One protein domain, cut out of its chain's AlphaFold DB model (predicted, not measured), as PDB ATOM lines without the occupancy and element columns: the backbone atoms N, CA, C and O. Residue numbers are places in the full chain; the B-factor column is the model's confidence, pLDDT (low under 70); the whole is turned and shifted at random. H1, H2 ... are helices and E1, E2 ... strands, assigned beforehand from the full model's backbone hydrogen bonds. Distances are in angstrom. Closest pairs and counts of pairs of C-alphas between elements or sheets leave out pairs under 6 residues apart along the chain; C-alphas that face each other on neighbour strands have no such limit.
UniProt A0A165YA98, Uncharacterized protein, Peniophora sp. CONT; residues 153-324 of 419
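AT A GLANCE: This is residues 153 to 324 of the 419 residues of an uncharacterized protein of Peniophora sp. CONT (UniProt A0A165YA98). A twisted six-stranded sheet, E6 E5 E9 E10 E3 E11, and a smaller five-stranded one, E2 E1 E4 E8 E7, make a sandwich, two sheets partly face to face, with E6 running on into E7 from one sheet to the other. Helix H2 packs with residues 314 to 321 on the large sheet's face away from the small sheet, and residues 307 to 313 before and in it stick out. The printed part has 172 residues with eleven named strands and two named helices, ordered E1 to E8, H1, E9 to E11, H2; the class is mostly strand. The large sheet is mixed, the small one all antiparallel. The whole is compact, with a radius of gyration of the C-alphas of 15.9 A and spans of 45 by 38 by 26 A.

IN THESE COORDINATES: In the large sheet, E6 is residues 227 to 235 (24.2 A), E5 216 to 224 (26.5 A), E9 267 to 275 (26.4 A), E10 278 to 290 (36.7 A), E3 180 to 189 (29.1 A) and E11 295 to 303 (24.6 A). In the small sheet, E2 is residues 166 to 169, E1 153 to 159, E4 204 to 210 (20.2 A), E8 245 to 249 and E7 237 to 242. H1 is residues 253 to 256 and H2 310 to 322 (18.8 A). C-alpha 153 is at (-50.982, -4.563, 139.064) and C-alpha 322 at (-40.472, -8.133, 112.050).

HOW THE PARTS SIT: In the large sheet, E10 and E3 are parallel at 23 degrees, with N 184 and O 284 2.8 A apart, within hydrogen-bond range. E9 and E10 form an antiparallel hairpin, with N 271 and O 283 at 2.8 A. E5 and E6 form another, with N 220 and O 232 at 2.8 A. The sheets' facing parts are 9.9 A centre to centre, their strands at 28 degrees. In the small sheet, E1 and E4 are antiparallel at 165 degrees, with N 157 and O 206 at 2.8 A. Edge strands E2 and E11 have their closest C-alphas, Val 166 and Ala 296, 6.5 A apart. H2 is on the large sheet at a height of 9.1 A, only just over E5, with 3 C-alphas falling on it, and slantwise to the strands, at 38 degrees to E5 on the local plane. H1 only grazes both sheets. In H2, 8 of 9 O i to N i+4 pairs are within hydrogen-bond range; H1 is too short for such a pair, and its one O i to N i+3 pair is not within range.

THE WHOLE: The C-alphas of Ala 195 and Thr 307 are the two farthest apart, at 48.1 A. The printed part has no cut. The link E3 to E4, residues 190 to 203, is long. The mean pLDDT of the printed part is 80.5; 46 residues are under 70, among them 191 to 201 and 303 to 324.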
ATOM      1  N   LEU A 153     -52.386  -4.919 139.174       90.44
ATOM      2  CA  LEU A 153     -50.982  -4.563 139.064       90.44
ATOM      3  C   LEU A 153     -50.852  -3.039 139.247       90.44
ATOM      4  O   LEU A 153     -51.420  -2.291 138.453       90.44
ATOM      5  N   SER A 154     -50.169  -2.576 140.297       92.50
ATOM      6  CA  SER A 154     -50.028  -1.144 140.611       92.50
ATOM      7  C   SER A 154     -48.722  -0.541 140.114       92.50
ATOM      8  O   SER A 154     -48.712   0.608 139.673       92.50
ATOM      9  N   SER A 155     -47.634  -1.307 140.107       94.56
ATOM     10  CA  SER A 155     -46.363  -0.875 139.532       94.56
ATOM     11  C   SER A 155     -45.546  -2.043 139.006       94.56
ATOM     12  O   SER A 155     -45.695  -3.187 139.438       94.56
ATOM     13  N   LEU A 156     -44.646  -1.721 138.087       94.69
ATOM     14  CA  LEU A 156     -43.632  -2.619 137.565       94.69
ATOM     15  C   LEU A 156     -42.274  -1.947 137.712       94.69
ATOM     16  O   LEU A 156     -42.099  -0.817 137.262       94.69
ATOM     17  N   SER A 157     -41.315  -2.650 138.292       94.56
ATOM     18  CA  SER A 157     -39.964  -2.147 138.484       94.56
ATOM     19  C   SER A 157     -38.942  -3.108 137.905       94.56
ATOM     20  O   SER A 157     -39.046  -4.317 138.094       94.56
ATOM     21  N   VAL A 158     -37.951  -2.567 137.202       92.88
ATOM     22  CA  VAL A 158     -36.893  -3.329 136.538       92.88
ATOM     23  C   VAL A 158     -35.546  -2.731 136.894       92.88
ATOM     24  O   VAL A 158     -35.359  -1.514 136.831       92.88
ATOM     25  N   TRP A 159     -34.596  -3.590 137.242       90.75
ATOM     26  CA  TRP A 159     -33.224  -3.183 137.504       90.75
ATOM     27  C   TRP A 159     -32.236  -4.279 137.121       90.75
ATOM     28  O   TRP A 159     -32.597  -5.427 136.883       90.75
ATOM     29  N   ALA A 160     -30.970  -3.903 137.046       87.75
ATOM     30  CA  ALA A 160     -29.846  -4.794 136.831       87.75
ATOM     31  C   ALA A 160     -28.627  -4.180 137.516       87.75
ATOM     32  O   ALA A 160     -28.617  -2.995 137.857       87.75
ATOM     33  N   GLN A 161     -27.581  -4.973 137.715       82.62
ATOM     34  CA  GLN A 161     -26.350  -4.450 138.290       82.62
ATOM     35  C   GLN A 161     -25.719  -3.388 137.373       82.62
ATOM     36  O   GLN A 161     -25.481  -3.640 136.191       82.62
ATOM     37  N   GLY A 162     -25.425  -2.213 137.936       78.50
ATOM     38  CA  GLY A 162     -24.842  -1.085 137.202       78.50
ATOM     39  C   GLY A 162     -25.832  -0.326 136.313       78.50
ATOM     40  O   GLY A 162     -25.397   0.458 135.476       78.50
ATOM     41  N   MET A 163     -27.134  -0.570 136.475       84.69
ATOM     42  CA  MET A 163     -28.202   0.160 135.801       84.69
ATOM     43  C   MET A 163     -29.034   0.937 136.821       84.69
ATOM     44  O   MET A 163     -29.251   0.462 137.938       84.69
ATOM     45  N   ASP A 164     -29.551   2.092 136.410       86.25
ATOM     46  CA  ASP A 164     -30.528   2.835 137.198       86.25
ATOM     47  C   ASP A 164     -31.843   2.055 137.342       86.25
ATOM     48  O   ASP A 164     -32.281   1.319 136.453       86.25
ATOM     49  N   TYR A 165     -32.488   2.227 138.491       86.62
ATOM     50  CA  TYR A 165     -33.756   1.582 138.802       86.62
ATOM     51  C   TYR A 165     -34.895   2.227 138.005       86.62
ATOM     52  O   TYR A 165     -35.177   3.415 138.161       86.62
ATOM     53  N   VAL A 166     -35.590   1.443 137.181       91.62
ATOM     54  CA  VAL A 166     -36.726   1.927 136.388       91.62
ATOM     55  C   VAL A 166     -38.015   1.444 137.018       91.62
ATOM     56  O   VAL A 166     -38.200   0.248 137.210       91.62
ATOM     57  N   THR A 167     -38.929   2.365 137.317       94.44
ATOM     58  CA  THR A 167     -40.269   2.035 137.816       94.44
ATOM     59  C   THR A 167     -41.333   2.673 136.953       94.44
ATOM     60  O   THR A 167     -41.324   3.877 136.715       94.44
ATOM     61  N   VAL A 168     -42.271   1.845 136.513       92.56
ATOM     62  CA  VAL A 168     -43.435   2.234 135.734       92.56
ATOM     63  C   VAL A 168     -44.653   2.145 136.653       92.56
ATOM     64  O   VAL A 168     -45.050   1.035 137.023       92.56
ATOM     65  N   PRO A 169     -45.247   3.278 137.063       92.12
ATOM     66  CA  PRO A 169     -46.514   3.263 137.776       92.12
ATOM     67  C   PRO A 169     -47.626   2.839 136.813       92.12
ATOM     68  O   PRO A 169     -47.803   3.408 135.738       92.12
ATOM     69  N   LEU A 170     -48.397   1.840 137.219       88.69
ATOM     70  CA  LEU A 170     -49.496   1.253 136.451       88.69
ATOM     71  C   LEU A 170     -50.863   1.631 137.052       88.69
ATOM     72  O   LEU A 170     -51.907   1.170 136.604       88.69
ATOM     73  N   THR A 171     -50.877   2.540 138.030       81.31
ATOM     74  CA  THR A 171     -52.078   3.010 138.737       81.31
ATOM     75  C   THR A 171     -53.035   3.833 137.871       81.31
ATOM     76  O   THR A 171     -54.243   3.844 138.098       81.31
ATOM     77  N   HIS A 172     -52.537   4.497 136.829       68.94
ATOM     78  CA  HIS A 172     -53.394   5.190 135.858       68.94
ATOM     79  C   HIS A 172     -54.166   4.215 134.971       68.94
ATOM     80  O   HIS A 172     -55.151   4.579 134.328       68.94
ATOM     81  N   LEU A 173     -53.741   2.955 134.980       63.75
ATOM     82  CA  LEU A 173     -54.274   1.896 134.160       63.75
ATOM     83  C   LEU A 173     -55.276   1.054 134.973       63.75
ATOM     84  O   LEU A 173     -55.331  -0.161 134.866       63.75
ATOM     85  N   LEU A 174     -56.041   1.681 135.865       61.88
ATOM     86  CA  LEU A 174     -56.941   0.983 136.794       61.88
ATOM     87  C   LEU A 174     -58.426   1.232 136.491       61.88
ATOM     88  O   LEU A 174     -59.300   0.680 137.164       61.88
ATOM     89  N   SER A 175     -58.737   2.057 135.491       61.34
ATOM     90  CA  SER A 175     -60.112   2.415 135.130       61.34
ATOM     91  C   SER A 175     -60.844   1.337 134.323       61.34
ATOM     92  O   SER A 175     -62.072   1.354 134.292       61.34
ATOM     93  N   SER A 176     -60.131   0.372 133.730       60.38
ATOM     94  CA  SER A 176     -60.721  -0.682 132.894       60.38
ATOM     95  C   SER A 176     -60.397  -2.090 133.416       60.38
ATOM     96  O   SER A 176     -59.267  -2.337 133.833       60.38
ATOM     97  N   PRO A 177     -61.346  -3.045 133.373       57.91
ATOM     98  CA  PRO A 177     -61.125  -4.445 133.749       57.91
ATOM     99  C   PRO A 177     -60.299  -5.265 132.732       57.91
ATOM    100  O   PRO A 177     -60.317  -6.494 132.790       57.91
ATOM    101  N   THR A 178     -59.641  -4.620 131.769       63.94
ATOM    102  CA  THR A 178     -58.975  -5.263 130.625       63.94
ATOM    103  C   THR A 178     -57.499  -5.573 130.871       63.94
ATOM    104  O   THR A 178     -56.872  -5.022 131.770       63.94
ATOM    105  N   ARG A 179     -56.945  -6.467 130.044       75.62
ATOM    106  CA  ARG A 179     -55.534  -6.869 130.079       75.62
ATOM    107  C   ARG A 179     -54.622  -5.700 129.705       75.62
ATOM    108  O   ARG A 179     -54.943  -4.914 128.814       75.62
ATOM    109  N   MET A 180     -53.474  -5.623 130.360       85.06
ATOM    110  CA  MET A 180     -52.457  -4.604 130.105       85.06
ATOM    111  C   MET A 180     -51.297  -5.168 129.282       85.06
ATOM    112  O   MET A 180     -50.880  -6.299 129.523       85.06
ATOM    113  N   ALA A 181     -50.746  -4.379 128.358       87.94
ATOM    114  CA  ALA A 181     -49.484  -4.678 127.691       87.94
ATOM    115  C   ALA A 181     -48.448  -3.591 128.024       87.94
ATOM    116  O   ALA A 181     -48.667  -2.408 127.769       87.94
ATOM    117  N   VAL A 182     -47.317  -3.989 128.598       89.75
ATOM    118  CA  VAL A 182     -46.201  -3.091 128.924       89.75
ATOM    119  C   VAL A 182     -44.998  -3.481 128.083       89.75
ATOM    120  O   VAL A 182     -44.703  -4.664 127.952       89.75
ATOM    121  N   ARG A 183     -44.287  -2.504 127.525       91.50
ATOM    122  CA  ARG A 183     -43.087  -2.724 126.720       91.50
ATOM    123  C   ARG A 183     -41.909  -1.935 127.274       91.50
ATOM    124  O   ARG A 183     -41.943  -0.705 127.365       91.50
ATOM    125  N   ILE A 184     -40.850  -2.658 127.607       91.81
ATOM    126  CA  ILE A 184     -39.616  -2.141 128.185       91.81
ATOM    127  C   ILE A 184     -38.477  -2.454 127.223       91.81
ATOM    128  O   ILE A 184     -38.230  -3.607 126.882       91.81
ATOM    129  N   ALA A 185     -37.774  -1.422 126.779       92.25
ATOM    130  CA  ALA A 185     -36.524  -1.596 126.061       92.25
ATOM    131  C   ALA A 185     -35.389  -1.747 127.069       92.25
ATOM    132  O   ALA A 185     -35.177  -0.872 127.908       92.25
ATOM    133  N   LEU A 186     -34.666  -2.854 126.965       90.38
ATOM    134  CA  LEU A 186     -33.484  -3.150 127.751       90.38
ATOM    135  C   LEU A 186     -32.257  -3.022 126.853       90.38
ATOM    136  O   LEU A 186     -32.206  -3.578 125.756       90.38
ATOM    137  N   THR A 187     -31.247  -2.318 127.336       87.06
ATOM    138  CA  THR A 187     -29.929  -2.268 126.716       87.06
ATOM    139  C   THR A 187     -28.948  -2.944 127.656       87.06
ATOM    140  O   THR A 187     -28.771  -2.497 128.786       87.06
ATOM    141  N   ALA A 188     -28.298  -4.013 127.205       83.69
ATOM    142  CA  ALA A 188     -27.181  -4.625 127.914       83.69
ATOM    143  C   ALA A 188     -25.845  -4.188 127.297       83.69
ATOM    144  O   ALA A 188     -25.732  -4.032 126.077       83.69
ATOM    145  N   SER A 189     -24.831  -4.001 128.142       79.38
ATOM    146  CA  SER A 189     -23.487  -3.617 127.702       79.38
ATOM    147  C   SER A 189     -22.711  -4.820 127.156       79.38
ATOM    148  O   SER A 189     -22.618  -5.842 127.832       79.38
ATOM    149  N   LEU A 190     -22.119  -4.680 125.966       75.50
ATOM    150  CA  LEU A 190     -21.245  -5.679 125.330       75.50
ATOM    151  C   LEU A 190     -19.860  -5.767 125.985       75.50
ATOM    152  O   LEU A 190     -19.240  -6.826 125.983       75.50
ATOM    153  N   LEU A 191     -19.368  -4.651 126.534       60.19
ATOM    154  CA  LEU A 191     -17.989  -4.511 127.025       60.19
ATOM    155  C   LEU A 191     -17.671  -5.399 128.233       60.19
ATOM    156  O   LEU A 191     -16.506  -5.630 128.539       60.19
ATOM    157  N   ASN A 192     -18.703  -5.927 128.887       57.06
ATOM    158  CA  ASN A 192     -18.573  -6.714 130.100       57.06
ATOM    159  C   ASN A 192     -18.654  -8.233 129.866       57.06
ATOM    160  O   ASN A 192     -18.485  -8.971 130.825       57.06
ATOM    161  N   ASP A 193     -18.872  -8.747 128.651       58.00
ATOM    162  CA  ASP A 193     -19.188 -10.181 128.487       58.00
ATOM    163  C   ASP A 193     -18.006 -11.146 128.734       58.00
ATOM    164  O   ASP A 193     -18.236 -12.281 129.137       58.00
ATOM    165  N   LEU A 194     -16.746 -10.729 128.537       59.31
ATOM    166  CA  LEU A 194     -15.576 -11.620 128.711       59.31
ATOM    167  C   LEU A 194     -14.906 -11.526 130.089       59.31
ATOM    168  O   LEU A 194     -14.213 -12.457 130.491       59.31
ATOM    169  N   ALA A 195     -15.089 -10.409 130.798       58.38
ATOM    170  CA  ALA A 195     -14.437 -10.137 132.082       58.38
ATOM    171  C   ALA A 195     -15.421  -9.899 133.238       58.38
ATOM    172  O   ALA A 195     -14.981  -9.724 134.375       58.38
ATOM    173  N   ALA A 196     -16.734  -9.864 132.984       57.41
ATOM    174  CA  ALA A 196     -17.695  -9.767 134.072       57.41
ATOM    175  C   ALA A 196     -17.685 -11.034 134.915       57.41
ATOM    176  O   ALA A 196     -17.593 -12.149 134.403       57.41
ATOM    177  N   ASP A 197     -17.859 -10.828 136.218       55.62
ATOM    178  CA  ASP A 197     -18.148 -11.902 137.151       55.62
ATOM    179  C   ASP A 197     -19.336 -12.724 136.603       55.62
ATOM    180  O   ASP A 197     -20.382 -12.133 136.296       55.62
ATOM    181  N   PRO A 198     -19.211 -14.057 136.452       54.41
ATOM    182  CA  PRO A 198     -20.326 -14.920 136.055       54.41
ATOM    183  C   PRO A 198     -21.531 -14.807 137.004       54.41
ATOM    184  O   PRO A 198     -22.634 -15.205 136.632       54.41
ATOM    185  N   ASN A 199     -21.337 -14.232 138.199       52.69
ATOM    186  CA  ASN A 199     -22.382 -13.938 139.177       52.69
ATOM    187  C   ASN A 199     -23.058 -12.568 138.990       52.69
ATOM    188  O   ASN A 199     -23.954 -12.225 139.764       52.69
ATOM    189  N   MET A 200     -22.648 -11.756 138.007       58.03
ATOM    190  CA  MET A 200     -23.345 -10.507 137.691       58.03
ATOM    191  C   MET A 200     -24.734 -10.843 137.149       58.03
ATOM    192  O   MET A 200     -24.902 -11.207 135.982       58.03
ATOM    193  N   ASN A 201     -25.722 -10.724 138.033       63.62
ATOM    194  CA  ASN A 201     -27.120 -11.008 137.756       63.62
ATOM    195  C   ASN A 201     -27.603 -10.167 136.563       63.62
ATOM    196  O   ASN A 201     -27.263  -8.985 136.444       63.62
ATOM    197  N   GLY A 202     -28.381 -10.780 135.669       81.75
ATOM    198  CA  GLY A 202     -29.084 -10.084 134.595       81.75
ATOM    199  C   GLY A 202     -30.161  -9.145 135.134       81.75
ATOM    200  O   GLY A 202     -30.031  -8.546 136.202       81.75
ATOM    201  N   PHE A 203     -31.245  -8.990 134.387       88.00
ATOM    202  CA  PHE A 203     -32.322  -8.105 134.815       88.00
ATOM    203  C   PHE A 203     -33.202  -8.800 135.854       88.00
ATOM    204  O   PHE A 203     -33.590  -9.956 135.688       88.00
ATOM    205  N   GLN A 204     -33.527  -8.070 136.914       91.19
ATOM    206  CA  GLN A 204     -34.511  -8.441 137.916       91.19
ATOM    207  C   GLN A 204     -35.752  -7.578 137.737       91.19
ATOM    208  O   GLN A 204     -35.671  -6.403 137.365       91.19
ATOM    209  N   VAL A 205     -36.905  -8.188 137.990       92.88
ATOM    210  CA  VAL A 205     -38.197  -7.534 137.844       92.88
ATOM    211  C   VAL A 205     -39.009  -7.755 139.102       92.88
ATOM    212  O   VAL A 205     -39.152  -8.888 139.564       92.88
ATOM    213  N   VAL A 206     -39.588  -6.671 139.610       95.00
ATOM    214  CA  VAL A 206     -40.615  -6.710 140.645       95.00
ATOM    215  C   VAL A 206     -41.922  -6.182 140.101       95.00
ATOM    216  O   VAL A 206     -41.983  -5.137 139.456       95.00
ATOM    217  N   VAL A 207     -42.980  -6.918 140.403       95.19
ATOM    218  CA  VAL A 207     -44.357  -6.503 140.183       95.19
ATOM    219  C   VAL A 207     -45.001  -6.206 141.524       95.19
ATOM    220  O   VAL A 207     -44.901  -7.001 142.456       95.19
ATOM    221  N   THR A 208     -45.685  -5.076 141.618       95.69
ATOM    222  CA  THR A 208     -46.457  -4.723 142.806       95.69
ATOM    223  C   THR A 208     -47.928  -4.940 142.518       95.69
ATOM    224  O   THR A 208     -48.460  -4.456 141.518       95.69
ATOM    225  N   LEU A 209     -48.578  -5.702 143.388       93.94
ATOM    226  CA  LEU A 209     -49.991  -6.024 143.325       93.94
ATOM    227  C   LEU A 209     -50.733  -5.318 144.456       93.94
ATOM    228  O   LEU A 209     -50.262  -5.289 145.589       93.94
ATOM    229  N   THR A 210     -51.924  -4.809 144.168       92.38
ATOM    230  CA  THR A 210     -52.854  -4.267 145.162       92.38
ATOM    231  C   THR A 210     -54.108  -5.125 145.192       92.38
ATOM    232  O   THR A 210     -54.678  -5.414 144.140       92.38
ATOM    233  N   GLY A 211     -54.584  -5.472 146.388       89.00
ATOM    234  CA  GLY A 211     -55.811  -6.251 146.582       89.00
ATOM    235  C   GLY A 211     -55.564  -7.703 146.991       89.00
ATOM    236  O   GLY A 211     -54.431  -8.168 147.070       89.00
ATOM    237  N   ALA A 212     -56.653  -8.404 147.305       86.62
ATOM    238  CA  ALA A 212     -56.611  -9.775 147.798       86.62
ATOM    239  C   ALA A 212     -56.791 -10.775 146.653       86.62
ATOM    240  O   ALA A 212     -57.794 -10.739 145.941       86.62
ATOM    241  N   TYR A 213     -55.847 -11.698 146.513       89.12
ATOM    242  CA  TYR A 213     -55.894 -12.800 145.554       89.12
ATOM    243  C   TYR A 213     -55.487 -14.110 146.233       89.12
ATOM    244  O   TYR A 213     -54.935 -14.097 147.334       89.12
ATOM    245  N   GLN A 214     -55.760 -15.241 145.585       89.69
ATOM    246  CA  GLN A 214     -55.395 -16.564 146.100       89.69
ATOM    247  C   GLN A 214     -54.143 -17.101 145.419       89.69
ATOM    248  O   GLN A 214     -53.258 -17.636 146.081       89.69
ATOM    249  N   ASN A 215     -54.059 -16.950 144.097       91.69
ATOM    250  CA  ASN A 215     -52.971 -17.495 143.300       91.69
ATOM    251  C   ASN A 215     -52.429 -16.449 142.332       91.69
ATOM    252  O   ASN A 215     -53.191 -15.839 141.587       91.69
ATOM    253  N   ALA A 216     -51.107 -16.297 142.286       93.25
ATOM    254  CA  ALA A 216     -50.443 -15.507 141.260       93.25
ATOM    255  C   ALA A 216     -49.270 -16.284 140.659       93.25
ATOM    256  O   ALA A 216     -48.456 -16.870 141.376       93.25
ATOM    257  N   CYS A 217     -49.185 -16.290 139.333       94.81
ATOM    258  CA  CYS A 217     -48.087 -16.925 138.614       94.81
ATOM    259  C   CYS A 217     -47.679 -16.114 137.386       94.81
ATOM    260  O   CYS A 217     -48.499 -15.422 136.783       94.81
ATOM    261  N   CYS A 218     -46.423 -16.262 136.989       94.81
ATOM    262  CA  CYS A 218     -45.857 -15.721 135.768       94.81
ATOM    263  C   CYS A 218     -45.652 -16.847 134.748       94.81
ATOM    264  O   CYS A 218     -45.267 -17.963 135.104       94.81
ATOM    265  N   LEU A 219     -45.904 -16.559 133.475       94.44
ATOM    266  CA  LEU A 219     -45.466 -17.372 132.349       94.44
ATOM    267  C   LEU A 219     -44.470 -16.563 131.526       94.44
ATOM    268  O   LEU A 219     -44.860 -15.642 130.807       94.44
ATOM    269  N   SER A 220     -43.201 -16.925 131.644       94.06
ATOM    270  CA  SER A 220     -42.090 -16.342 130.907       94.06
ATOM    271  C   SER A 220     -41.878 -17.082 129.595       94.06
ATOM    272  O   SER A 220     -41.851 -18.312 129.553       94.06
ATOM    273  N   ARG A 221     -41.694 -16.331 128.517       93.38
ATOM    274  CA  ARG A 221     -41.324 -16.832 127.197       93.38
ATOM    275  C   ARG A 221     -40.095 -16.106 126.712       93.38
ATOM    276  O   ARG A 221     -40.018 -14.883 126.835       93.38
ATOM    277  N   VAL A 222     -39.191 -16.850 126.092       91.81
ATOM    278  CA  VAL A 222     -38.074 -16.265 125.366       91.81
ATOM    279  C   VAL A 222     -38.282 -16.431 123.877       91.81
ATOM    280  O   VAL A 222     -38.510 -17.537 123.388       91.81
ATOM    281  N   ILE A 223     -38.224 -15.308 123.175       90.56
ATOM    282  CA  ILE A 223     -38.520 -15.197 121.757       90.56
ATOM    283  C   ILE A 223     -37.242 -14.766 121.044       90.56
ATOM    284  O   ILE A 223     -36.734 -13.663 121.262       90.56
ATOM    285  N   LEU A 224     -36.730 -15.634 120.176       89.38
ATOM    286  CA  LEU A 224     -35.576 -15.369 119.322       89.38
ATOM    287  C   LEU A 224     -36.032 -15.299 117.874       89.38
ATOM    288  O   LEU A 224     -36.653 -16.230 117.376       89.38
ATOM    289  N   ASN A 225     -35.727 -14.195 117.186       87.19
ATOM    290  CA  ASN A 225     -36.114 -14.003 115.780       87.19
ATOM    291  C   ASN A 225     -37.616 -14.250 115.496       87.19
ATOM    292  O   ASN A 225     -37.982 -14.662 114.400       87.19
ATOM    293  N   GLY A 226     -38.486 -13.988 116.477       83.88
ATOM    294  CA  GLY A 226     -39.935 -14.192 116.360       83.88
ATOM    295  C   GLY A 226     -40.424 -15.611 116.671       83.88
ATOM    296  O   GLY A 226     -41.632 -15.835 116.647       83.88
ATOM    297  N   GLU A 227     -39.533 -16.548 117.004       87.19
ATOM    298  CA  GLU A 227     -39.883 -17.908 117.426       87.19
ATOM    299  C   GLU A 227     -39.727 -18.068 118.940       87.19
ATOM    300  O   GLU A 227     -38.780 -17.554 119.538       87.19
ATOM    301  N   ILE A 228     -40.665 -18.780 119.571       90.44
ATOM    302  CA  ILE A 228     -40.588 -19.107 121.000       90.44
ATOM    303  C   ILE A 228     -39.571 -20.235 121.163       90.44
ATOM    304  O   ILE A 228     -39.810 -21.360 120.733       90.44
ATOM    305  N   GLU A 229     -38.448 -19.932 121.799       90.12
ATOM    306  CA  GLU A 229     -37.383 -20.902 122.059       90.12
ATOM    307  C   GLU A 229     -37.595 -21.619 123.396       90.12
ATOM    308  O   GLU A 229     -37.365 -22.820 123.517       90.12
ATOM    309  N   ALA A 230     -38.043 -20.875 124.406       90.19
ATOM    310  CA  ALA A 230     -38.248 -21.386 125.751       90.19
ATOM    311  C   ALA A 230     -39.520 -20.799 126.362       90.19
ATOM    312  O   ALA A 230     -39.850 -19.630 126.150       90.19
ATOM    313  N   GLU A 231     -40.215 -21.612 127.152       92.88
ATOM    314  CA  GLU A 231     -41.385 -21.219 127.931       92.88
ATOM    315  C   GLU A 231     -41.264 -21.813 129.337       92.88
ATOM    316  O   GLU A 231     -40.934 -22.986 129.503       92.88
ATOM    317  N   GLN A 232     -41.527 -21.001 130.359       92.56
ATOM    318  CA  GLN A 232     -41.440 -21.402 131.755       92.56
ATOM    319  C   GLN A 232     -42.547 -20.746 132.565       92.56
ATOM    320  O   GLN A 232     -42.758 -19.538 132.498       92.56
ATOM    321  N   ARG A 233     -43.227 -21.548 133.382       93.50
ATOM    322  CA  ARG A 233     -44.229 -21.065 134.328       93.50
ATOM    323  C   ARG A 233     -43.679 -21.129 135.745       93.50
ATOM    324  O   ARG A 233     -43.156 -22.166 136.144       93.50
ATOM    325  N   SER A 234     -43.837 -20.056 136.506       93.56
ATOM    326  CA  SER A 234     -43.400 -19.972 137.899       93.56
ATOM    327  C   SER A 234     -44.434 -19.248 138.756       93.56
ATOM    328  O   SER A 234     -45.179 -18.389 138.281       93.56
ATOM    329  N   SER A 235     -44.523 -19.620 140.030       93.62
ATOM    330  CA  SER A 235     -45.274 -18.834 141.011       93.62
ATOM    331  C   SER A 235     -44.533 -17.529 141.294       93.62
ATOM    332  O   SER A 235     -43.305 -17.491 141.233       93.62
ATOM    333  N   LEU A 236     -45.276 -16.467 141.604       93.00
ATOM    334  CA  LEU A 236     -44.663 -15.207 142.016       93.00
ATOM    335  C   LEU A 236     -44.028 -15.365 143.403       93.00
ATOM    336  O   LEU A 236     -44.696 -15.836 144.326       93.00
ATOM    337  N   GLU A 237     -42.765 -14.971 143.558       93.88
ATOM    338  CA  GLU A 237     -42.088 -15.014 144.855       93.88
ATOM    339  C   GLU A 237     -42.356 -13.721 145.617       93.88
ATOM    340  O   GLU A 237     -42.138 -12.626 145.104       93.88
ATOM    341  N   PHE A 238     -42.866 -13.842 146.841       94.25
ATOM    342  CA  PHE A 238     -43.131 -12.690 147.693       94.25
ATOM    343  C   PHE A 238     -41.828 -11.970 148.048       94.25
ATOM    344  O   PHE A 238     -40.901 -12.587 148.567       94.25
ATOM    345  N   PHE A 239     -41.781 -10.662 147.799       93.94
ATOM    346  CA  PHE A 239     -40.620  -9.826 148.091       93.94
ATOM    347  C   PHE A 239     -40.830  -8.998 149.357       93.94
ATOM    348  O   PHE A 239     -40.060  -9.076 150.312       93.94
ATOM    349  N   SER A 240     -41.877  -8.176 149.359       95.25
ATOM    350  CA  SER A 240     -42.181  -7.260 150.452       95.25
ATOM    351  C   SER A 240     -43.640  -6.818 150.392       95.25
ATOM    352  O   SER A 240     -44.331  -7.025 149.400       95.25
ATOM    353  N   SER A 241     -44.129  -6.202 151.463       94.19
ATOM    354  CA  SER A 241     -45.480  -5.639 151.514       94.19
ATOM    355  C   SER A 241     -45.462  -4.262 152.156       94.19
ATOM    356  O   SER A 241     -44.798  -4.066 153.175       94.19
ATOM    357  N   SER A 242     -46.234  -3.334 151.598       93.12
ATOM    358  CA  SER A 242     -46.425  -1.980 152.109       93.12
ATOM    359  C   SER A 242     -47.915  -1.634 152.105       93.12
ATOM    360  O   SER A 242     -48.520  -1.357 151.070       93.12
ATOM    361  N   GLY A 243     -48.542  -1.674 153.283       90.12
ATOM    362  CA  GLY A 243     -49.965  -1.373 153.437       90.12
ATOM    363  C   GLY A 243     -50.865  -2.367 152.697       90.12
ATOM    364  O   GLY A 243     -51.029  -3.499 153.139       90.12
ATOM    365  N   THR A 244     -51.480  -1.921 151.598       89.38
ATOM    366  CA  THR A 244     -52.370  -2.753 150.754       89.38
ATOM    367  C   THR A 244     -51.682  -3.298 149.505       89.38
ATOM    368  O   THR A 244     -52.316  -3.986 148.701       89.38
ATOM    369  N   GLU A 245     -50.400  -2.976 149.341       92.81
ATOM    370  CA  GLU A 245     -49.582  -3.391 148.216       92.81
ATOM    371  C   GLU A 245     -48.612  -4.492 148.631       92.81
ATOM    372  O   GLU A 245     -47.974  -4.423 149.683       92.81
ATOM    373  N   SER A 246     -48.469  -5.486 147.766       94.62
ATOM    374  CA  SER A 246     -47.517  -6.575 147.917       94.62
ATOM    375  C   SER A 246     -46.640  -6.631 146.675       94.62
ATOM    376  O   SER A 246     -47.136  -6.717 145.553       94.62
ATOM    377  N   ALA A 247     -45.332  -6.555 146.874       95.56
ATOM    378  CA  ALA A 247     -44.322  -6.667 145.840       95.56
ATOM    379  C   ALA A 247     -43.880  -8.124 145.692       95.56
ATOM    380  O   ALA A 247     -43.670  -8.832 146.681       95.56
ATOM    381  N   TYR A 248     -43.696  -8.553 144.449       95.31
ATOM    382  CA  TYR A 248     -43.269  -9.897 144.098       95.31
ATOM    383  C   TYR A 248     -42.124  -9.845 143.106       95.31
ATOM    384  O   TYR A 248     -42.204  -9.123 142.112       95.31
ATOM    385  N   VAL A 249     -41.086 -10.642 143.351       93.19
ATOM    386  CA  VAL A 249     -40.021 -10.854 142.373       93.19
ATOM    387  C   VAL A 249     -40.522 -11.839 141.327       93.19
ATOM    388  O   VAL A 249     -41.087 -12.895 141.637       93.19
ATOM    389  N   LEU A 250     -40.307 -11.496 140.063       90.50
ATOM    390  CA  LEU A 250     -40.466 -12.447 138.980       90.50
ATOM    391  C   LEU A 250     -39.206 -13.305 138.937       90.50
ATOM    392  O   LEU A 250     -38.155 -12.843 138.492       90.50
ATOM    393  N   ASN A 251     -39.323 -14.551 139.394       77.31
ATOM    394  CA  ASN A 251     -38.277 -15.562 139.261       77.31
ATOM    395  C   ASN A 251     -38.148 -15.983 137.800       77.31
ATOM    396  O   ASN A 251     -38.569 -17.069 137.400       77.31
ATOM    397  N   ASP A 252     -37.617 -15.073 136.994       67.06
ATOM    398  CA  ASP A 252     -37.320 -15.300 135.600       67.06
ATOM    399  C   ASP A 252     -35.841 -15.633 135.470       67.06
ATOM    400  O   ASP A 252     -34.967 -14.760 135.457       67.06
ATOM    401  N   THR A 253     -35.565 -16.932 135.375       68.50
ATOM    402  CA  THR A 253     -34.205 -17.410 135.157       68.50
ATOM    403  C   THR A 253     -33.643 -16.885 133.842       68.50
ATOM    404  O   THR A 253     -32.444 -16.676 133.756       68.50
ATOM    405  N   TRP A 254     -34.469 -16.604 132.832       81.44
ATOM    406  CA  TRP A 254     -33.998 -16.200 131.509       81.44
ATOM    407  C   TRP A 254     -33.630 -14.725 131.434       81.44
ATOM    408  O   TRP A 254     -32.599 -14.390 130.847       81.44
ATOM    409  N   LEU A 255     -34.429 -13.849 132.047       81.88
ATOM    410  CA  LEU A 255     -34.104 -12.422 132.142       81.88
ATOM    411  C   LEU A 255     -32.860 -12.207 133.020       81.88
ATOM    412  O   LEU A 255     -31.966 -11.430 132.671       81.88
ATOM    413  N   ALA A 256     -32.753 -12.976 134.108       79.31
ATOM    414  CA  ALA A 256     -31.572 -13.004 134.963       79.31
ATOM    415  C   ALA A 256     -30.340 -13.615 134.262       79.31
ATOM    416  O   ALA A 256     -29.212 -13.247 134.575       79.31
ATOM    417  N   GLN A 257     -30.528 -14.506 133.284       75.50
ATOM    418  CA  GLN A 257     -29.457 -15.140 132.496       75.50
ATOM    419  C   GLN A 257     -29.271 -14.507 131.106       75.50
ATOM    420  O   GLN A 257     -28.609 -15.071 130.234       75.50
ATOM    421  N   CYS A 258     -29.823 -13.321 130.851       70.25
ATOM    422  CA  CYS A 258     -29.889 -12.769 129.497       70.25
ATOM    423  C   CYS A 258     -28.515 -12.488 128.850       70.25
ATOM    424  O   CYS A 258     -28.437 -12.332 127.630       70.25
ATOM    425  N   ARG A 259     -27.435 -12.434 129.645       64.94
ATOM    426  CA  ARG A 259     -26.043 -12.231 129.199       64.94
ATOM    427  C   ARG A 259     -25.495 -13.374 128.345       64.94
ATOM    428  O   ARG A 259     -24.716 -13.125 127.432       64.94
ATOM    429  N   TRP A 260     -25.994 -14.594 128.519       54.59
ATOM    430  CA  TRP A 260     -25.486 -15.775 127.809       54.59
ATOM    431  C   TRP A 260     -25.962 -15.901 126.352       54.59
ATOM    432  O   TRP A 260     -25.562 -16.822 125.648       54.59
ATOM    433  N   ARG A 261     -26.837 -15.004 125.880       63.50
ATOM    434  CA  ARG A 261     -27.450 -15.095 124.543       63.50
ATOM    435  C   ARG A 261     -26.670 -14.328 123.471       63.50
ATOM    436  O   ARG A 261     -26.018 -13.332 123.749       63.50
ATOM    437  N   ASN A 262     -26.737 -14.787 122.224       68.38
ATOM    438  CA  ASN A 262     -25.952 -14.227 121.120       68.38
ATOM    439  C   ASN A 262     -26.255 -12.737 120.877       68.38
ATOM    440  O   ASN A 262     -27.391 -12.369 120.584       68.38
ATOM    441  N   SER A 263     -25.219 -11.893 120.911       72.19
ATOM    442  CA  SER A 263     -25.314 -10.437 120.713       72.19
ATOM    443  C   SER A 263     -25.816 -10.005 119.331       72.19
ATOM    444  O   SER A 263     -26.264  -8.872 119.173       72.19
ATOM    445  N   GLY A 264     -25.772 -10.899 118.339       77.06
ATOM    446  CA  GLY A 264     -26.258 -10.652 116.978       77.06
ATOM    447  C   GLY A 264     -27.727 -11.011 116.735       77.06
ATOM    448  O   GLY A 264     -28.195 -10.868 115.608       77.06
ATOM    449  N   VAL A 265     -28.449 -11.510 117.745       82.06
ATOM    450  CA  VAL A 265     -29.829 -11.991 117.595       82.06
ATOM    451  C   VAL A 265     -30.776 -11.125 118.414       82.06
ATOM    452  O   VAL A 265     -30.596 -10.958 119.622       82.06
ATOM    453  N   HIS A 266     -31.820 -10.601 117.767       83.12
ATOM    454  CA  HIS A 266     -32.873  -9.894 118.485       83.12
ATOM    455  C   HIS A 266     -33.566 -10.854 119.455       83.12
ATOM    456  O   HIS A 266     -34.121 -11.879 119.046       83.12
ATOM    457  N   THR A 267     -33.527 -10.497 120.736       89.19
ATOM    458  CA  THR A 267     -34.096 -11.290 121.821       89.19
ATOM    459  C   THR A 267     -35.205 -10.484 122.476       89.19
ATOM    460  O   THR A 267     -34.973  -9.373 122.947       89.19
ATOM    461  N   CYS A 268     -36.404 -11.055 122.522       91.19
ATOM    462  CA  CYS A 268     -37.536 -10.496 123.244       91.19
ATOM    463  C   CYS A 268     -37.951 -11.475 124.343       91.19
ATOM    464  O   CYS A 268     -38.037 -12.681 124.105       91.19
ATOM    465  N   PHE A 269     -38.207 -10.973 125.543       92.56
ATOM    466  CA  PHE A 269     -38.792 -11.761 126.623       92.56
ATOM    467  C   PHE A 269     -40.230 -11.306 126.827       92.56
ATOM    468  O   PHE A 269     -40.492 -10.108 126.873       92.56
ATOM    469  N   ALA A 270     -41.161 -12.243 126.956       93.44
ATOM    470  CA  ALA A 270     -42.558 -11.944 127.239       93.44
ATOM    471  C   ALA A 270     -42.971 -12.614 128.548       93.44
ATOM    472  O   ALA A 270     -42.869 -13.830 128.682       93.44
ATOM    473  N   GLN A 271     -43.458 -11.831 129.503       93.94
ATOM    474  CA  GLN A 271     -43.926 -12.308 130.799       93.94
ATOM    475  C   GLN A 271     -45.418 -12.055 130.936       93.94
ATOM    476  O   GLN A 271     -45.868 -10.912 130.967       93.94
ATOM    477  N   HIS A 272     -46.193 -13.128 131.025       93.69
ATOM    478  CA  HIS A 272     -47.629 -13.057 131.246       93.69
ATOM    479  C   HIS A 272     -47.917 -13.250 132.730       93.69
ATOM    480  O   HIS A 272     -47.590 -14.292 133.298       93.69
ATOM    481  N   ILE A 273     -48.561 -12.268 133.347       93.31
ATOM    482  CA  ILE A 273     -48.941 -12.308 134.754       93.31
ATOM    483  C   ILE A 273     -50.381 -12.793 134.855       93.31
ATOM    484  O   ILE A 273     -51.297 -12.193 134.288       93.31
ATOM    485  N   PHE A 274     -50.577 -13.876 135.601       92.81
ATOM    486  CA  PHE A 274     -51.885 -14.439 135.895       92.81
ATOM    487  C   PHE A 274     -52.201 -14.280 137.375       92.81
ATOM    488  O   PHE A 274     -51.383 -14.640 138.222       92.81
ATOM    489  N   ILE A 275     -53.409 -13.812 137.673       91.69
ATOM    490  CA  ILE A 275     -53.956 -13.707 139.024       91.69
ATOM    491  C   ILE A 275     -55.287 -14.450 139.042       91.69
ATOM    492  O   ILE A 275     -56.143 -14.209 138.192       91.69
ATOM    493  N   ASP A 276     -55.432 -15.407 139.954       91.81
ATOM    494  CA  ASP A 276     -56.616 -16.262 140.104       91.81
ATOM    495  C   ASP A 276     -57.070 -16.903 138.775       91.81
ATOM    496  O   ASP A 276     -58.254 -17.023 138.462       91.81
ATOM    497  N   GLY A 277     -56.093 -17.305 137.954       90.00
ATOM    498  CA  GLY A 277     -56.314 -17.935 136.648       90.00
ATOM    499  C   GLY A 277     -56.621 -16.970 135.496       90.00
ATOM    500  O   GLY A 277     -56.731 -17.421 134.356       90.00
ATOM    501  N   GLN A 278     -56.712 -15.662 135.749       89.62
ATOM    502  CA  GLN A 278     -56.928 -14.641 134.722       89.62
ATOM    503  C   GLN A 278     -55.622 -13.933 134.365       89.62
ATOM    504  O   GLN A 278     -54.890 -13.490 135.243       89.62
ATOM    505  N   GLU A 279     -55.329 -13.809 133.070       89.31
ATOM    506  CA  GLU A 279     -54.205 -12.998 132.587       89.31
ATOM    507  C   GLU A 279     -54.525 -11.518 132.800       89.31
ATOM    508  O   GLU A 279     -55.478 -11.006 132.212       89.31
ATOM    509  N   VAL A 280     -53.744 -10.846 133.644       89.12
ATOM    510  CA  VAL A 280     -53.951  -9.432 133.992       89.12
ATOM    511  C   VAL A 280     -53.013  -8.508 133.222       89.12
ATOM    512  O   VAL A 280     -53.393  -7.389 132.882       89.12
ATOM    513  N   ALA A 281     -51.804  -8.975 132.909       89.88
ATOM    514  CA  ALA A 281     -50.802  -8.186 132.211       89.88
ATOM    515  C   ALA A 281     -49.870  -9.066 131.379       89.88
ATOM    516  O   ALA A 281     -49.616 -10.222 131.721       89.88
ATOM    517  N   VAL A 282     -49.329  -8.481 130.319       91.56
ATOM    518  CA  VAL A 282     -48.223  -9.018 129.535       91.56
ATOM    519  C   VAL A 282     -47.132  -7.960 129.473       91.56
ATOM    520  O   VAL A 282     -47.396  -6.812 129.119       91.56
ATOM    521  N   ILE A 283     -45.911  -8.335 129.831       92.62
ATOM    522  CA  ILE A 283     -44.757  -7.443 129.838       92.62
ATOM    523  C   ILE A 283     -43.750  -7.950 128.815       92.62
ATOM    524  O   ILE A 283     -43.304  -9.092 128.889       92.62
ATOM    525  N   PHE A 284     -43.399  -7.094 127.865       93.00
ATOM    526  CA  PHE A 284     -42.410  -7.342 126.830       93.00
ATOM    527  C   PHE A 284     -41.106  -6.638 127.173       93.00
ATOM    528  O   PHE A 284     -41.102  -5.437 127.443       93.00
ATOM    529  N   TYR A 285     -40.005  -7.373 127.100       93.19
ATOM    530  CA  TYR A 285     -38.658  -6.854 127.268       93.19
ATOM    531  C   TYR A 285     -37.894  -7.038 125.967       93.19
ATOM    532  O   TYR A 285     -37.515  -8.158 125.620       93.19
ATOM    533  N   ASP A 286     -37.657  -5.945 125.255       91.81
ATOM    534  CA  ASP A 286     -36.829  -5.968 124.055       91.81
ATOM    535  C   ASP A 286     -35.378  -5.772 124.455       91.81
ATOM    536  O   ASP A 286     -34.985  -4.675 124.856       91.81
ATOM    537  N   LEU A 287     -34.584  -6.833 124.355       89.75
ATOM    538  CA  LEU A 287     -33.173  -6.777 124.687       89.75
ATOM    539  C   LEU A 287     -32.360  -6.389 123.456       89.75
ATOM    540  O   LEU A 287     -32.265  -7.123 122.471       89.75
ATOM    541  N   THR A 288     -31.701  -5.248 123.565       87.56
ATOM    542  CA  THR A 288     -30.670  -4.792 122.639       87.56
ATOM    543  C   THR A 288     -29.319  -4.832 123.337       87.56
ATOM    544  O   THR A 288     -29.222  -4.638 124.550       87.56
ATOM    545  N   ARG A 289     -28.253  -5.118 122.589       84.00
ATOM    546  CA  ARG A 289     -26.890  -5.027 123.112       84.00
ATOM    547  C   ARG A 289     -26.164  -3.880 122.441       84.00
ATOM    548  O   ARG A 289     -26.257  -3.716 121.228       84.00
ATOM    549  N   SER A 290     -25.449  -3.091 123.230       83.75
ATOM    550  CA  SER A 290     -24.641  -1.983 122.725       83.75
ATOM    551  C   SER A 290     -23.321  -1.892 123.485       83.75
ATOM    552  O   SER A 290     -23.174  -2.473 124.557       83.75
ATOM    553  N   SER A 291     -22.344  -1.169 122.946       80.88
ATOM    554  CA  SER A 291     -21.098  -0.850 123.658       80.88
ATOM    555  C   SER A 291     -21.298   0.156 124.803       80.88
ATOM    556  O   SER A 291     -20.370   0.399 125.567       80.88
ATOM    557  N   GLY A 292     -22.489   0.742 124.944       80.94
ATOM    558  CA  GLY A 292     -22.805   1.694 126.004       80.94
ATOM    559  C   GLY A 292     -23.058   1.044 127.373       80.94
ATOM    560  O   GLY A 292     -23.000  -0.184 127.512       80.94
ATOM    561  N   PRO A 293     -23.352   1.864 128.399       80.75
ATOM    562  CA  PRO A 293     -23.804   1.372 129.697       80.75
ATOM    563  C   PRO A 293     -25.147   0.640 129.573       80.75
ATOM    564  O   PRO A 293     -25.927   0.873 128.643       80.75
ATOM    565  N   ALA A 294     -25.421  -0.253 130.525       82.75
ATOM    566  CA  ALA A 294     -26.719  -0.905 130.597       82.75
ATOM    567  C   ALA A 294     -27.802   0.125 130.948       82.75
ATOM    568  O   ALA A 294     -27.607   0.954 131.834       82.75
ATOM    569  N   THR A 295     -28.933   0.080 130.250       86.44
ATOM    570  CA  THR A 295     -30.056   1.004 130.463       86.44
ATOM    571  C   THR A 295     -31.382   0.271 130.315       86.44
ATOM    572  O   THR A 295     -31.477  -0.726 129.598       86.44
ATOM    573  N   ALA A 296     -32.419   0.772 130.977       88.44
ATOM    574  CA  ALA A 296     -33.791   0.339 130.766       88.44
ATOM    575  C   ALA A 296     -34.652   1.569 130.496       88.44
ATOM    576  O   ALA A 296     -34.495   2.609 131.133       88.44
ATOM    577  N   VAL A 297     -35.551   1.462 129.524       88.44
ATOM    578  CA  VAL A 297     -36.461   2.542 129.148       88.44
ATOM    579  C   VAL A 297     -37.838   1.947 128.908       88.44
ATOM    580  O   VAL A 297     -38.022   1.106 128.026       88.44
ATOM    581  N   ALA A 298     -38.828   2.395 129.677       87.00
ATOM    582  CA  ALA A 298     -40.223   2.086 129.394       87.00
ATOM    583  C   ALA A 298     -40.642   2.832 128.120       87.00
ATOM    584  O   ALA A 298     -40.546   4.057 128.063       87.00
ATOM    585  N   ARG A 299     -41.052   2.101 127.077       82.62
ATOM    586  CA  ARG A 299     -41.371   2.695 125.766       82.62
ATOM    587  C   ARG A 299     -42.857   2.877 125.545       82.62
ATOM    588  O   ARG A 299     -43.278   3.890 125.001       82.62
ATOM    589  N   GLU A 300     -43.637   1.876 125.916       75.31
ATOM    590  CA  GLU A 300     -45.049   1.838 125.580       75.31
ATOM    591  C   GLU A 300     -45.803   1.099 126.672       75.31
ATOM    592  O   GLU A 300     -45.410   0.013 127.100       75.31
ATOM    593  N   VAL A 301     -46.895   1.701 127.119       72.00
ATOM    594  CA  VAL A 301     -47.857   1.036 127.982       72.00
ATOM    595  C   VAL A 301     -49.197   1.149 127.287       72.00
ATOM    596  O   VAL A 301     -49.849   2.191 127.339       72.00
ATOM    597  N   THR A 302     -49.557   0.103 126.548       72.56
ATOM    598  CA  THR A 302     -50.805   0.067 125.798       72.56
ATOM    599  C   THR A 302     -51.828  -0.835 126.446       72.56
ATOM    600  O   THR A 302     -51.569  -1.916 126.977       72.56
ATOM    601  N   TRP A 303     -53.056  -0.360 126.356       60.25
ATOM    602  CA  TRP A 303     -54.237  -1.129 126.653       60.25
ATOM    603  C   TRP A 303     -54.679  -1.853 125.396       60.25
ATOM    604  O   TRP A 303     -54.917  -1.211 124.373       60.25
ATOM    605  N   ARG A 304     -54.833  -3.177 125.466       58.03
ATOM    606  CA  ARG A 304     -55.597  -3.896 124.447       58.03
ATOM    607  C   ARG A 304     -56.862  -4.458 125.057       58.03
ATOM    608  O   ARG A 304     -56.835  -5.264 125.986       58.03
ATOM    609  N   GLU A 305     -57.981  -4.038 124.488       51.25
ATOM    610  CA  GLU A 305     -59.248  -4.715 124.685       51.25
ATOM    611  C   GLU A 305     -59.162  -6.109 124.030       51.25
ATOM    612  O   GLU A 305     -58.603  -6.237 122.937       51.25
ATOM    613  N   PRO A 306     -59.642  -7.177 124.691       47.59
ATOM    614  CA  PRO A 306     -59.523  -8.546 124.208       47.59
ATOM    615  C   PRO A 306     -60.542  -8.802 123.094       47.59
ATOM    616  O   PRO A 306     -61.513  -9.525 123.284       47.59
ATOM    617  N   THR A 307     -60.359  -8.180 121.934       49.28
ATOM    618  CA  THR A 307     -61.189  -8.452 120.751       49.28
ATOM    619  C   THR A 307     -60.473  -9.329 119.733       49.28
ATOM    620  O   THR A 307     -61.140 -10.008 118.956       49.28
ATOM    621  N   THR A 308     -59.141  -9.406 119.772       49.12
ATOM    622  CA  THR A 308     -58.376 -10.286 118.882       49.12
ATOM    623  C   THR A 308     -58.149 -11.667 119.514       49.12
ATOM    624  O   THR A 308     -57.609 -11.739 120.627       49.12
ATOM    625  N   PRO A 309     -58.553 -12.769 118.854       56.00
ATOM    626  CA  PRO A 309     -58.327 -14.132 119.327       56.00
ATOM    627  C   PRO A 309     -56.835 -14.439 119.519       56.00
ATOM    628  O   PRO A 309     -55.960 -13.817 118.925       56.00
ATOM    629  N   ARG A 310     -56.534 -15.432 120.367       55.22
ATOM    630  CA  ARG A 310     -55.173 -15.851 120.761       55.22
ATOM    631  C   ARG A 310     -54.238 -16.147 119.574       55.22
ATOM    632  O   ARG A 310     -53.027 -16.034 119.728       55.22
ATOM    633  N   ASP A 311     -54.778 -16.477 118.407       52.09
ATOM    634  CA  ASP A 311     -53.998 -16.722 117.189       52.09
ATOM    635  C   ASP A 311     -53.348 -15.437 116.638       52.09
ATOM    636  O   ASP A 311     -52.207 -15.468 116.176       52.09
ATOM    637  N   ASP A 312     -53.991 -14.280 116.827       60.34
ATOM    638  CA  ASP A 312     -53.418 -12.974 116.486       60.34
ATOM    639  C   ASP A 312     -52.314 -12.555 117.462       60.34
ATOM    640  O   ASP A 312     -51.478 -11.721 117.131       60.34
ATOM    641  N   TYR A 313     -52.275 -13.135 118.666       60.03
ATOM    642  CA  TYR A 313     -51.200 -12.880 119.621       60.03
ATOM    643  C   TYR A 313     -49.882 -13.473 119.129       60.03
ATOM    644  O   TYR A 313     -48.866 -12.789 119.147       60.03
ATOM    645  N   ASN A 314     -49.897 -14.707 118.621       59.03
ATOM    646  CA  ASN A 314     -48.711 -15.287 117.993       59.03
ATOM    647  C   ASN A 314     -48.325 -14.504 116.735       59.03
ATOM    648  O   ASN A 314     -47.146 -14.238 116.538       59.03
ATOM    649  N   ALA A 315     -49.301 -14.047 115.942       63.94
ATOM    650  CA  ALA A 315     -49.030 -13.149 114.822       63.94
ATOM    651  C   ALA A 315     -48.417 -11.815 115.283       63.94
ATOM    652  O   ALA A 315     -47.507 -11.311 114.635       63.94
ATOM    653  N   PHE A 316     -48.849 -11.269 116.420       64.44
ATOM    654  CA  PHE A 316     -48.259 -10.087 117.045       64.44
ATOM    655  C   PHE A 316     -46.837 -10.358 117.555       64.44
ATOM    656  O   PHE A 316     -45.958  -9.539 117.314       64.44
ATOM    657  N   LEU A 317     -46.571 -11.512 118.176       61.53
ATOM    658  CA  LEU A 317     -45.214 -11.943 118.539       61.53
ATOM    659  C   LEU A 317     -44.320 -12.091 117.297       61.53
ATOM    660  O   LEU A 317     -43.159 -11.681 117.309       61.53
ATOM    661  N   SER A 318     -44.863 -12.614 116.197       61.62
ATOM    662  CA  SER A 318     -44.159 -12.699 114.915       61.62
ATOM    663  C   SER A 318     -43.934 -11.316 114.285       61.62
ATOM    664  O   SER A 318     -42.860 -11.059 113.746       61.62
ATOM    665  N   GLN A 319     -44.895 -10.391 114.393       63.34
ATOM    666  CA  GLN A 319     -44.751  -8.995 113.953       63.34
ATOM    667  C   GLN A 319     -43.748  -8.217 114.815       63.34
ATOM    668  O   GLN A 319     -43.005  -7.390 114.290       63.34
ATOM    669  N   LEU A 320     -43.671  -8.506 116.116       56.56
ATOM    670  CA  LEU A 320     -42.652  -7.969 117.020       56.56
ATOM    671  C   LEU A 320     -41.241  -8.345 116.550       56.56
ATOM    672  O   LEU A 320     -40.354  -7.495 116.569       56.56
ATOM    673  N   GLY A 321     -41.049  -9.568 116.045       50.97
ATOM    674  CA  GLY A 321     -39.803  -9.968 115.384       50.97
ATOM    675  C   GLY A 321     -39.533  -9.231 114.062       50.97
ATOM    676  O   GLY A 321     -38.375  -9.038 113.696       50.97
ATOM    677  N   ALA A 322     -40.578  -8.785 113.358       49.78
ATOM    678  CA  ALA A 322     -40.472  -8.133 112.050       49.78
ATOM    679  C   ALA A 322     -40.207  -6.614 112.112       49.78
ATOM    680  O   ALA A 322     -39.653  -6.061 111.163       49.78
ATOM    681  N   HIS A 323     -40.578  -5.932 113.203       43.94
ATOM    682  CA  HIS A 323     -40.460  -4.470 113.342       43.94
ATOM    683  C   HIS A 323     -39.123  -3.966 113.900       43.94
ATOM    684  O   HIS A 323     -38.949  -2.763 114.100       43.94
ATOM    685  N   VAL A 324     -38.158  -4.849 114.134       44.72
ATOM    686  CA  VAL A 324     -36.809  -4.431 114.516       44.72
ATOM    687  C   VAL A 324     -36.153  -3.809 113.284       44.72
ATOM    688  O   VAL A 324     -36.062  -4.486 112.254       44.72
TER     689      VAL A 324